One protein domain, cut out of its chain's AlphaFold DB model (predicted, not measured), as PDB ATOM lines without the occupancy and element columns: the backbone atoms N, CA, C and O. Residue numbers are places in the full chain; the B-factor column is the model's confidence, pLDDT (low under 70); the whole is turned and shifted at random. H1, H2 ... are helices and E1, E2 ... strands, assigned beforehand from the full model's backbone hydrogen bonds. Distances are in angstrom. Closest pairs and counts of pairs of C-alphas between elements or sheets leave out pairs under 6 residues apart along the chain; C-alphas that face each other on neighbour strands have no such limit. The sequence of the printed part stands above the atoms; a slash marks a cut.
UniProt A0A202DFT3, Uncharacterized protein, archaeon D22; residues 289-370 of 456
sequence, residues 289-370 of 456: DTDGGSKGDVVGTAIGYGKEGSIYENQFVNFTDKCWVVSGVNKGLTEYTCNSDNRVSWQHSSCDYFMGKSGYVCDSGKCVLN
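AT A GLANCE: This is residues 289 to 370 of the 456 residues of an uncharacterized protein of archaeon D22 (UniProt A0A202DFT3). A strongly twisted sheet of three strands, E3, E4 and E5, makes the middle, and a small two-stranded hairpin sits at each end of it: E1 and E2 toward one end, E6 and E7 beside the short helix H1 toward the other. The long strand E4 meets both hairpins. You have 82 printed residues with one named helix and seven named strands, in the order E1 E2 E3 E4 E5 H1 E6 E7 along the chain; the class is mostly strand, with strands holding 39 of the 44 residues in named elements; the order of the three-stranded sheet is E3, E4, E5, and the neighbours in each of the three sheets are antiparallel. The whole is compact, with a radius of gyration of the C-alphas of 12.8 A and spans of 38 by 27 by 16 A.

IN THESE COORDINATES: Start at residues 289 to 300, a stretch with no named element. Find C-alpha 301 at (-22.443, 12.805, 47.254), where E1 begins and runs 13.0 A to residue 305. E2 is residues 316 to 320, 13.5 A, and E3 is residues 322 to 326, 12.7 A. At C-alpha 329, (-29.567, 30.798, 34.075), E4 begins and runs 27.7 A to residue 338. E5 follows at residues 344 to 349, 16.6 A, then H1 at 351 to 355, 6.1 A, and E6 at 360 to 363, 9.3 A. E7, residues 366 to 369, 9.9 A, ends at C-alpha 369, (-19.489, 33.734, 45.751).

HOW THE PARTS SIT: Look first at the meander E3, E4, E5, each strand the antiparallel neighbour of the one before. In the hairpin E3 and E4, N 324 and O 332 are 3.0 A apart; in the hairpin E4 and E5, N 335 and O 347 are 3.0 A apart. E2 runs on into E3 across a break of 1 residue, at 66 degrees. In the hairpin E1 and E2, N 302 and O 319 are 2.8 A apart. The closest C-alphas of E1 and E4 are those of Ala 302 and Thr 337, 5.7 A. H1 is on the sheet at a height of 8.8 A, only just over E4, on which 3 of its 5 C-alphas fall; its O i to N i+4 pair is within hydrogen-bond range. In the hairpin E6 and E7, N 363 and O 366 are 2.7 A apart. The closest C-alphas of E4 and E6 are those of Gly 332 and Cys 362, 5.3 A. E1 and E7 are apart.

THE WHOLE: The two C-alphas farthest apart are those of Asn 314 and Asn 370, 38.2 A. The printed part has no cut and no long link. The mean pLDDT of the printed part is 81.7; look for values under 70 at residue 296 and residues 305 to 315.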
ATOM      1  N   ASP A 289     -23.650  10.387  53.227       86.88
ATOM      2  CA  ASP A 289     -23.565  11.704  52.611       86.88
ATOM      3  C   ASP A 289     -22.184  12.307  52.896       86.88
ATOM      4  O   ASP A 289     -21.742  12.319  54.049       86.88
ATOM      5  N   THR A 290     -21.452  12.716  51.856       87.69
ATOM      6  CA  THR A 290     -20.022  13.047  51.986       87.69
ATOM      7  C   THR A 290     -19.732  14.411  52.604       87.69
ATOM      8  O   THR A 290     -18.623  14.605  53.103       87.69
ATOM      9  N   ASP A 291     -20.667  15.356  52.578       79.75
ATOM     10  CA  ASP A 291     -20.510  16.692  53.183       79.75
ATOM     11  C   ASP A 291     -21.276  16.857  54.514       79.75
ATOM     12  O   ASP A 291     -21.027  17.800  55.286       79.75
ATOM     13  N   GLY A 292     -22.109  15.868  54.847       77.94
ATOM     14  CA  GLY A 292     -22.779  15.739  56.133       77.94
ATOM     15  C   GLY A 292     -24.050  16.576  56.247       77.94
ATOM     16  O   GLY A 292     -24.311  17.112  57.329       77.94
ATOM     17  N   GLY A 293     -24.826  16.688  55.168       75.56
ATOM     18  CA  GLY A 293     -26.154  17.295  55.163       75.56
ATOM     19  C   GLY A 293     -26.214  18.550  54.310       75.56
ATOM     20  O   GLY A 293     -25.544  18.653  53.296       75.56
ATOM     21  N   SER A 294     -27.040  19.518  54.721       73.38
ATOM     22  CA  SER A 294     -27.375  20.646  53.853       73.38
ATOM     23  C   SER A 294     -26.311  21.743  53.758       73.38
ATOM     24  O   SER A 294     -26.497  22.846  54.286       73.38
ATOM     25  N   LYS A 295     -25.165  21.423  53.156       77.94
ATOM     26  CA  LYS A 295     -24.020  22.315  52.987       77.94
ATOM     27  C   LYS A 295     -23.762  22.622  51.522       77.94
ATOM     28  O   LYS A 295     -22.934  22.007  50.862       77.94
ATOM     29  N   GLY A 296     -24.358  23.716  51.063       69.56
ATOM     30  CA  GLY A 296     -24.149  24.172  49.697       69.56
ATOM     31  C   GLY A 296     -22.708  24.568  49.341       69.56
ATOM     32  O   GLY A 296     -22.450  24.785  48.168       69.56
ATOM     33  N   ASP A 297     -21.758  24.692  50.272       74.75
ATOM     34  CA  ASP A 297     -20.365  25.087  49.994       74.75
ATOM     35  C   ASP A 297     -19.437  23.921  49.587       74.75
ATOM     36  O   ASP A 297     -18.307  24.142  49.130       74.75
ATOM     37  N   VAL A 298     -19.909  22.679  49.692       74.88
ATOM     38  CA  VAL A 298     -19.180  21.460  49.314       74.88
ATOM     39  C   VAL A 298     -19.982  20.715  48.241       74.88
ATOM     40  O   VAL A 298     -21.179  20.898  48.126       74.88
ATOM     41  N   VAL A 299     -19.312  19.930  47.385       75.06
ATOM     42  CA  VAL A 299     -20.047  18.988  46.525       75.06
ATOM     43  C   VAL A 299     -20.289  17.775  47.403       75.06
ATOM     44  O   VAL A 299     -19.332  17.045  47.698       75.06
ATOM     45  N   GLY A 300     -21.537  17.578  47.796       79.12
ATOM     46  CA  GLY A 300     -22.025  16.376  48.433       79.12
ATOM     47  C   GLY A 300     -22.202  15.242  47.434       79.12
ATOM     48  O   GLY A 300     -22.400  15.412  46.222       79.12
ATOM     49  N   THR A 301     -22.065  14.028  47.940       80.38
ATOM     50  CA  THR A 301     -22.443  12.805  47.254       80.38
ATOM     51  C   THR A 301     -23.201  11.933  48.238       80.38
ATOM     52  O   THR A 301     -22.616  11.399  49.181       80.38
ATOM     53  N   ALA A 302     -24.493  11.750  47.984       78.75
ATOM     54  CA  ALA A 302     -25.335  10.832  48.726       78.75
ATOM     55  C   ALA A 302     -25.344   9.466  48.036       78.75
ATOM     56  O   ALA A 302     -25.711   9.320  46.864       78.75
ATOM     57  N   ILE A 303     -24.952   8.443  48.788       78.56
ATOM     58  CA  ILE A 303     -24.987   7.052  48.360       78.56
ATOM     59  C   ILE A 303     -26.000   6.327  49.243       78.56
ATOM     60  O   ILE A 303     -25.798   6.199  50.449       78.56
ATOM     61  N   GLY A 304     -27.092   5.846  48.653       79.25
ATOM     62  CA  GLY A 304     -28.154   5.192  49.412       79.25
ATOM     63  C   GLY A 304     -29.229   4.561  48.539       79.25
ATOM     64  O   GLY A 304     -29.090   4.451  47.319       79.25
ATOM     65  N   TYR A 305     -30.311   4.119  49.177       66.44
ATOM     66  CA  TYR A 305     -31.459   3.560  48.472       66.44
ATOM     67  C   TYR A 305     -32.274   4.655  47.786       66.44
ATOM     68  O   TYR A 305     -32.485   5.741  48.335       66.44
ATOM     69  N   GLY A 306     -32.717   4.334  46.570       58.78
ATOM     70  CA  GLY A 306     -33.441   5.236  45.698       58.78
ATOM     71  C   GLY A 306     -34.702   5.811  46.332       58.78
ATOM     72  O   GLY A 306     -35.369   5.193  47.159       58.78
ATOM     73  N   LYS A 307     -34.985   7.034  45.896       59.25
ATOM     74  CA  LYS A 307     -36.014   7.950  46.378       59.25
ATOM     75  C   LYS A 307     -37.416   7.325  46.429       59.25
ATOM     76  O   LYS A 307     -37.848   6.687  45.465       59.25
ATOM     77  N   GLU A 308     -38.146   7.654  47.493       46.03
ATOM     78  CA  GLU A 308     -39.588   7.421  47.628       46.03
ATOM     79  C   GLU A 308     -40.357   8.115  46.489       46.03
ATOM     80  O   GLU A 308     -40.212   9.322  46.258       46.03
ATOM     81  N   GLY A 309     -41.122   7.336  45.719       48.19
ATOM     82  CA  GLY A 309     -41.858   7.826  44.547       48.19
ATOM     83  C   GLY A 309     -41.016   8.025  43.277       48.19
ATOM     84  O   GLY A 309     -41.402   8.808  42.406       48.19
ATOM     85  N   SER A 310     -39.860   7.360  43.148       55.25
ATOM     86  CA  SER A 310     -39.060   7.349  41.911       55.25
ATOM     87  C   SER A 310     -39.005   5.965  41.254       55.25
ATOM     88  O   SER A 310     -39.175   4.947  41.913       55.25
ATOM     89  N   ILE A 311     -38.691   5.920  39.951       41.19
ATOM     90  CA  ILE A 311     -38.548   4.679  39.152       41.19
ATOM     91  C   ILE A 311     -37.446   3.745  39.715       41.19
ATOM     92  O   ILE A 311     -37.392   2.567  39.374       41.19
ATOM     93  N   TYR A 312     -36.582   4.252  40.600       51.69
ATOM     94  CA  TYR A 312     -35.436   3.548  41.181       51.69
ATOM     95  C   TYR A 312     -35.603   3.241  42.676       51.69
ATOM     96  O   TYR A 312     -34.610   3.013  43.368       51.69
ATOM     97  N   GLU A 313     -36.830   3.257  43.197       54.41
ATOM     98  CA  GLU A 313     -37.122   2.904  44.587       54.41
ATOM     99  C   GLU A 313     -36.502   1.534  44.932       54.41
ATOM    100  O   GLU A 313     -36.725   0.535  44.246       54.41
ATOM    101  N   ASN A 314     -35.672   1.500  45.978       58.91
ATOM    102  CA  ASN A 314     -34.878   0.340  46.420       58.91
ATOM    103  C   ASN A 314     -33.645  -0.049  45.577       58.91
ATOM    104  O   ASN A 314     -33.013  -1.064  45.880       58.91
ATOM    105  N   GLN A 315     -33.231   0.739  44.579       69.56
ATOM    106  CA  GLN A 315     -31.908   0.572  43.961       69.56
ATOM    107  C   GLN A 315     -30.850   1.384  44.705       69.56
ATOM    108  O   GLN A 315     -31.119   2.494  45.155       69.56
ATOM    109  N   PHE A 316     -29.644   0.834  44.831       71.88
ATOM    110  CA  PHE A 316     -28.502   1.573  45.355       71.88
ATOM    111  C   PHE A 316     -28.035   2.565  44.292       71.88
ATOM    112  O   PHE A 316     -27.638   2.169  43.193       71.88
ATOM    113  N   VAL A 317     -28.129   3.852  44.601       76.25
ATOM    114  CA  VAL A 317     -27.877   4.943  43.660       76.25
ATOM    115  C   VAL A 317     -26.913   5.945  44.279       76.25
ATOM    116  O   VAL A 317     -26.923   6.187  45.483       76.25
ATOM    117  N   ASN A 318     -26.045   6.485  43.428       82.50
ATOM    118  CA  ASN A 318     -25.079   7.513  43.776       82.50
ATOM    119  C   ASN A 318     -25.560   8.830  43.153       82.50
ATOM    120  O   ASN A 318     -25.642   8.938  41.924       82.50
ATOM    121  N   PHE A 319     -25.917   9.794  44.001       86.75
ATOM    122  CA  PHE A 319     -26.297  11.137  43.589       86.75
ATOM    123  C   PHE A 319     -25.241  12.135  44.040       86.75
ATOM    124  O   PHE A 319     -24.918  12.214  45.216       86.75
ATOM    125  N   THR A 320     -24.741  12.914  43.093       88.81
ATOM    126  CA  THR A 320     -23.873  14.064  43.347       88.81
ATOM    127  C   THR A 320     -24.704  15.328  43.241       88.81
ATOM    128  O   THR A 320     -25.569  15.395  42.357       88.81
ATOM    129  N   ASP A 321     -24.415  16.315  44.079       89.19
ATOM    130  CA  ASP A 321     -25.050  17.627  44.017       89.19
ATOM    131  C   ASP A 321     -24.894  18.277  42.648       89.19
ATOM    132  O   ASP A 321     -23.872  18.152  41.962       89.19
ATOM    133  N   LYS A 322     -25.956  18.952  42.209       92.69
ATOM    134  CA  LYS A 322     -26.020  19.536  40.866       92.69
ATOM    135  C   LYS A 322     -26.556  20.941  40.923       92.69
ATOM    136  O   LYS A 322     -27.534  21.224  41.601       92.69
ATOM    137  N   CYS A 323     -25.976  21.812  40.112       93.06
ATOM    138  CA  CYS A 323     -26.616  23.082  39.833       93.06
ATOM    139  C   CYS A 323     -27.889  22.847  39.024       93.06
ATOM    140  O   CYS A 323     -27.855  22.159  37.998       93.06
ATOM    141  N   TRP A 324     -28.995  23.450  39.448       89.81
ATOM    142  CA  TRP A 324     -30.210  23.444  38.647       89.81
ATOM    143  C   TRP A 324     -30.294  24.740  37.841       89.81
ATOM    144  O   TRP A 324     -30.153  25.859  38.344       89.81
ATOM    145  N   VAL A 325     -30.478  24.566  36.536       81.31
ATOM    146  CA  VAL A 325     -30.461  25.640  35.546       81.31
ATOM    147  C   VAL A 325     -31.864  25.777  34.970       81.31
ATOM    148  O   VAL A 325     -32.435  24.801  34.485       81.31
ATOM    149  N   VAL A 326     -32.410  26.993  34.986       75.75
ATOM    150  CA  VAL A 326     -33.677  27.318  34.313       75.75
ATOM    151  C   VAL A 326     -33.380  28.296  33.194       75.75
ATOM    152  O   VAL A 326     -32.902  29.402  33.442       75.75
ATOM    153  N   SER A 327     -33.670  27.885  31.959       80.94
ATOM    154  CA  SER A 327     -33.478  28.711  30.760       80.94
ATOM    155  C   SER A 327     -32.044  29.238  30.602       80.94
ATOM    156  O   SER A 327     -31.837  30.402  30.281       80.94
ATOM    157  N   GLY A 328     -31.045  28.395  30.882       76.25
ATOM    158  CA  GLY A 328     -29.624  28.762  30.796       76.25
ATOM    159  C   GLY A 328     -29.101  29.614  31.957       76.25
ATOM    160  O   GLY A 328     -27.899  29.840  32.041       76.25
ATOM    161  N   VAL A 329     -29.965  30.044  32.882       74.94
ATOM    162  CA  VAL A 329     -29.567  30.798  34.075       74.94
ATOM    163  C   VAL A 329     -29.483  29.852  35.262       74.94
ATOM    164  O   VAL A 329     -30.445  29.145  35.573       74.94
ATOM    165  N   ASN A 330     -28.337  29.849  35.937       77.00
ATOM    166  CA  ASN A 330     -28.163  29.099  37.169       77.00
ATOM    167  C   ASN A 330     -29.080  29.670  38.260       77.00
ATOM    168  O   ASN A 330     -29.014  30.863  38.560       77.00
ATOM    169  N   LYS A 331     -29.978  28.843  38.804       80.81
ATOM    170  CA  LYS A 331     -30.954  29.271  39.817       80.81
ATOM    171  C   LYS A 331     -30.603  28.803  41.225       80.81
ATOM    172  O   LYS A 331     -31.147  29.355  42.180       80.81
ATOM    173  N   GLY A 332     -29.688  27.845  41.369       90.94
ATOM    174  CA  GLY A 332     -29.235  27.366  42.667       90.94
ATOM    175  C   GLY A 332     -28.751  25.923  42.647       90.94
ATOM    176  O   GLY A 332     -28.274  25.425  41.627       90.94
ATOM    177  N   LEU A 333     -28.891  25.258  43.789       93.88
ATOM    178  CA  LEU A 333     -28.349  23.932  44.055       93.88
ATOM    179  C   LEU A 333     -29.475  22.910  44.269       93.88
ATOM    180  O   LEU A 333     -30.453  23.179  44.972       93.88
ATOM    181  N   THR A 334     -29.338  21.758  43.616       93.19
ATOM    182  CA  THR A 334     -29.986  20.504  43.990       93.19
ATOM    183  C   THR A 334     -29.024  19.759  44.887       93.19
ATOM    184  O   THR A 334     -28.012  19.245  44.412       93.19
ATOM    185  N   GLU A 335     -29.372  19.719  46.159       90.31
ATOM    186  CA  GLU A 335     -28.594  19.072  47.198       90.31
ATOM    187  C   GLU A 335     -29.213  17.713  47.513       90.31
ATOM    188  O   GLU A 335     -30.430  17.631  47.721       90.31
ATOM    189  N   TYR A 336     -28.403  16.658  47.504       90.75
ATOM    190  CA  TYR A 336     -28.816  15.301  47.844       90.75
ATOM    191  C   TYR A 336     -28.285  14.938  49.222       90.75
ATOM    192  O   TYR A 336     -27.084  14.882  49.429       90.75
ATOM    193  N   THR A 337     -29.185  14.614  50.142       90.62
ATOM    194  CA  THR A 337     -28.840  14.319  51.536       90.62
ATOM    195  C   THR A 337     -29.377  12.962  51.957       90.62
ATOM    196  O   THR A 337     -30.323  12.432  51.370       90.62
ATOM    197  N   CYS A 338     -28.794  12.385  53.001       89.25
ATOM    198  CA  CYS A 338     -29.354  11.208  53.656       89.25
ATOM    199  C   CYS A 338     -30.345  11.629  54.743       89.25
ATOM    200  O   CYS A 338     -29.977  12.318  55.694       89.25
ATOM    201  N   ASN A 339     -31.603  11.204  54.625       85.25
ATOM    202  CA  ASN A 339     -32.601  11.473  55.654       85.25
ATOM    203  C   ASN A 339     -32.434  10.540  56.873       85.25
ATOM    204  O   ASN A 339     -31.658   9.582  56.855       85.25
ATOM    205  N   SER A 340     -33.210  10.793  57.933       85.25
ATOM    206  CA  SER A 340     -33.202   9.976  59.158       85.25
ATOM    207  C   SER A 340     -33.601   8.513  58.945       85.25
ATOM    208  O   SER A 340     -33.298   7.674  59.787       85.25
ATOM    209  N   ASP A 341     -34.261   8.211  57.827       82.81
ATOM    210  CA  ASP A 341     -34.731   6.872  57.468       82.81
ATOM    211  C   ASP A 341     -33.745   6.138  56.538       82.81
ATOM    212  O   ASP A 341     -34.091   5.114  55.945       82.81
ATOM    213  N   ASN A 342     -32.516   6.652  56.395       81.75
ATOM    214  CA  ASN A 342     -31.468   6.127  55.515       81.75
ATOM    215  C   ASN A 342     -31.864   6.053  54.028       81.75
ATOM    216  O   ASN A 342     -31.397   5.185  53.281       81.75
ATOM    217  N   ARG A 343     -32.716   6.974  53.578       83.69
ATOM    218  CA  ARG A 343     -33.060   7.175  52.167       83.69
ATOM    219  C   ARG A 343     -32.416   8.455  51.659       83.69
ATOM    220  O   ARG A 343     -32.244   9.413  52.412       83.69
ATOM    221  N   VAL A 344     -32.104   8.487  50.366       84.62
ATOM    222  CA  VAL A 344     -31.656   9.729  49.734       84.62
ATOM    223  C   VAL A 344     -32.853  10.672  49.580       84.62
ATOM    224  O   VAL A 344     -33.817  10.365  48.871       84.62
ATOM    225  N   SER A 345     -32.785  11.824  50.237       88.69
ATOM    226  CA  SER A 345     -33.642  12.989  50.019       88.69
ATOM    227  C   SER A 345     -32.946  14.017  49.133       88.69
ATOM    228  O   SER A 345     -31.746  13.937  48.886       88.69
ATOM    229  N   TRP A 346     -33.705  14.986  48.625       90.50
ATOM    230  CA  TRP A 346     -33.137  16.119  47.904       90.50
ATOM    231  C   TRP A 346     -33.885  17.402  48.236       90.50
ATOM    232  O   TRP A 346     -35.088  17.376  48.514       90.50
ATOM    233  N   GLN A 347     -33.179  18.522  48.145       90.62
ATOM    234  CA  GLN A 347     -33.742  19.857  48.286       90.62
ATOM    235  C   GLN A 347     -33.288  20.731  47.114       90.62
ATOM    236  O   GLN A 347     -32.126  20.716  46.718       90.62
ATOM    237  N   HIS A 348     -34.222  21.492  46.538       93.19
ATOM    238  CA  HIS A 348     -33.909  22.558  45.585       93.19
ATOM    239  C   HIS A 348     -34.007  23.897  46.300       93.19
ATOM    240  O   HIS A 348     -35.075  24.239  46.813       93.19
ATOM    241  N   SER A 349     -32.924  24.668  46.298       93.56
ATOM    242  CA  SER A 349     -32.963  26.052  46.770       93.56
ATOM    243  C   SER A 349     -31.981  26.940  46.014       93.56
ATOM    244  O   SER A 349     -31.164  26.453  45.225       93.56
ATOM    245  N   SER A 350     -32.083  28.256  46.209       93.56
ATOM    246  CA  SER A 350     -31.082  29.200  45.711       93.56
ATOM    247  C   SER A 350     -29.790  29.072  46.517       93.56
ATOM    248  O   SER A 350     -29.812  28.715  47.695       93.56
ATOM    249  N   CYS A 351     -28.650  29.401  45.909       91.56
ATOM    250  CA  CYS A 351     -27.394  29.418  46.656       91.56
ATOM    251  C   CYS A 351     -27.385  30.469  47.768       91.56
ATOM    252  O   CYS A 351     -26.827  30.225  48.831       91.56
ATOM    253  N   ASP A 352     -28.090  31.582  47.576       90.19
ATOM    254  CA  ASP A 352     -28.254  32.583  48.627       90.19
ATOM    255  C   ASP A 352     -28.984  32.032  49.864       90.19
ATOM    256  O   ASP A 352     -28.678  32.415  50.993       90.19
ATOM    257  N   TYR A 353     -29.933  31.108  49.668       92.75
ATOM    258  CA  TYR A 353     -30.636  30.440  50.761       92.75
ATOM    259  C   TYR A 353     -29.711  29.496  51.533       92.75
ATOM    260  O   TYR A 353     -29.663  29.575  52.758       92.75
ATOM    261  N   PHE A 354     -28.949  28.648  50.831       87.88
ATOM    262  CA  PHE A 354     -28.001  27.724  51.469       87.88
ATOM    263  C   PHE A 354     -26.887  28.460  52.222       87.88
ATOM    264  O   PHE A 354     -26.492  28.043  53.306       87.88
ATOM    265  N   MET A 355     -26.425  29.592  51.685       91.00
ATOM    266  CA  MET A 355     -25.339  30.382  52.278       91.00
ATOM    267  C   MET A 355     -25.821  31.429  53.295       91.00
ATOM    268  O   MET A 355     -25.003  32.066  53.966       91.00
ATOM    269  N   GLY A 356     -27.135  31.652  53.405       91.62
ATOM    270  CA  GLY A 356     -27.736  32.665  54.278       91.62
ATOM    271  C   GLY A 356     -27.353  34.115  53.939       91.62
ATOM    272  O   GLY A 356     -27.482  34.993  54.794       91.62
ATOM    273  N   LYS A 357     -26.837  34.376  52.729       91.12
ATOM    274  CA  LYS A 357     -26.347  35.686  52.253       91.12
ATOM    275  C   LYS A 357     -26.533  35.797  50.743       91.12
ATOM    276  O   LYS A 357     -26.481  34.787  50.058       91.12
ATOM    277  N   SER A 358     -26.705  37.013  50.227       91.06
ATOM    278  CA  SER A 358     -26.811  37.254  48.786       91.06
ATOM    279  C   SER A 358     -25.462  37.181  48.064       91.06
ATOM    280  O   SER A 358     -24.403  37.382  48.664       91.06
ATOM    281  N   GLY A 359     -25.522  36.953  46.752       91.38
ATOM    282  CA  GLY A 359     -24.369  37.015  45.858       91.38
ATOM    283  C   GLY A 359     -23.706  35.666  45.604       91.38
ATOM    284  O   GLY A 359     -22.588  35.651  45.100       91.38
ATOM    285  N   TYR A 360     -24.358  34.549  45.925       92.06
ATOM    286  CA  TYR A 360     -23.845  33.214  45.631       92.06
ATOM    287  C   TYR A 360     -24.520  32.623  44.395       92.06
ATOM    288  O   TYR A 360     -25.733  32.704  44.203       92.06
ATOM    289  N   VAL A 361     -23.720  31.975  43.558       93.12
ATOM    290  CA  VAL A 361     -24.169  31.227  42.381       93.12
ATOM    291  C   VAL A 361     -23.721  29.784  42.520       93.12
ATOM    292  O   VAL A 361     -22.691  29.514  43.129       93.12
ATOM    293  N   CYS A 362     -24.488  28.845  41.971       93.56
ATOM    294  CA  CYS A 362     -23.992  27.480  41.908       93.56
ATOM    295  C   CYS A 362     -22.928  27.383  40.802       93.56
ATOM    296  O   CYS A 362     -23.137  27.845  39.685       93.56
ATOM    297  N   ASP A 363     -21.799  26.764  41.089       91.75
ATOM    298  CA  ASP A 363     -20.780  26.362  40.137       91.75
ATOM    299  C   ASP A 363     -20.424  24.906  40.423       91.75
ATOM    300  O   ASP A 363     -20.019  24.547  41.528       91.75
ATOM    301  N   SER A 364     -20.621  24.048  39.422       89.88
ATOM    302  CA  SER A 364     -20.206  22.643  39.477       89.88
ATOM    303  C   SER A 364     -20.721  21.863  40.701       89.88
ATOM    304  O   SER A 364     -20.019  21.007  41.231       89.88
ATOM    305  N   GLY A 365     -21.949  22.152  41.145       87.69
ATOM    306  CA  GLY A 365     -22.573  21.504  42.304       87.69
ATOM    307  C   GLY A 365     -22.210  22.132  43.653       87.69
ATOM    308  O   GLY A 365     -22.486  21.518  44.671       87.69
ATOM    309  N   LYS A 366     -21.602  23.325  43.676       91.38
ATOM    310  CA  LYS A 366     -21.308  24.087  44.903       91.38
ATOM    311  C   LYS A 366     -21.771  25.527  44.783       91.38
ATOM    312  O   LYS A 366     -21.673  26.121  43.720       91.38
ATOM    313  N   CYS A 367     -22.190  26.134  45.871       91.62
ATOM    314  CA  CYS A 367     -22.465  27.553  45.982       91.62
ATOM    315  C   CYS A 367     -21.164  28.327  46.195       91.62
ATOM    316  O   CYS A 367     -20.529  28.254  47.245       91.62
ATOM    317  N   VAL A 368     -20.782  29.104  45.187       93.56
ATOM    318  CA  VAL A 368     -19.598  29.965  45.196       93.56
ATOM    319  C   VAL A 368     -20.023  31.427  45.177       93.56
ATOM    320  O   VAL A 368     -21.051  31.783  44.597       93.56
ATOM    321  N   LEU A 369     -19.245  32.296  45.824       93.12
ATOM    322  CA  LEU A 369     -19.489  33.734  45.751       93.12
ATOM    323  C   LEU A 369     -19.313  34.185  44.296       93.12
ATOM    324  O   LEU A 369     -18.302  33.876  43.664       93.12
ATOM    325  N   ASN A 370     -20.283  34.925  43.771       90.75
ATOM    326  CA  ASN A 370     -20.252  35.453  42.420       90.75
ATOM    327  C   ASN A 370     -19.204  36.569  42.312       90.75
ATOM    328  O   ASN A 370     -19.502  37.758  42.451       90.75
TER     329      ASN A 370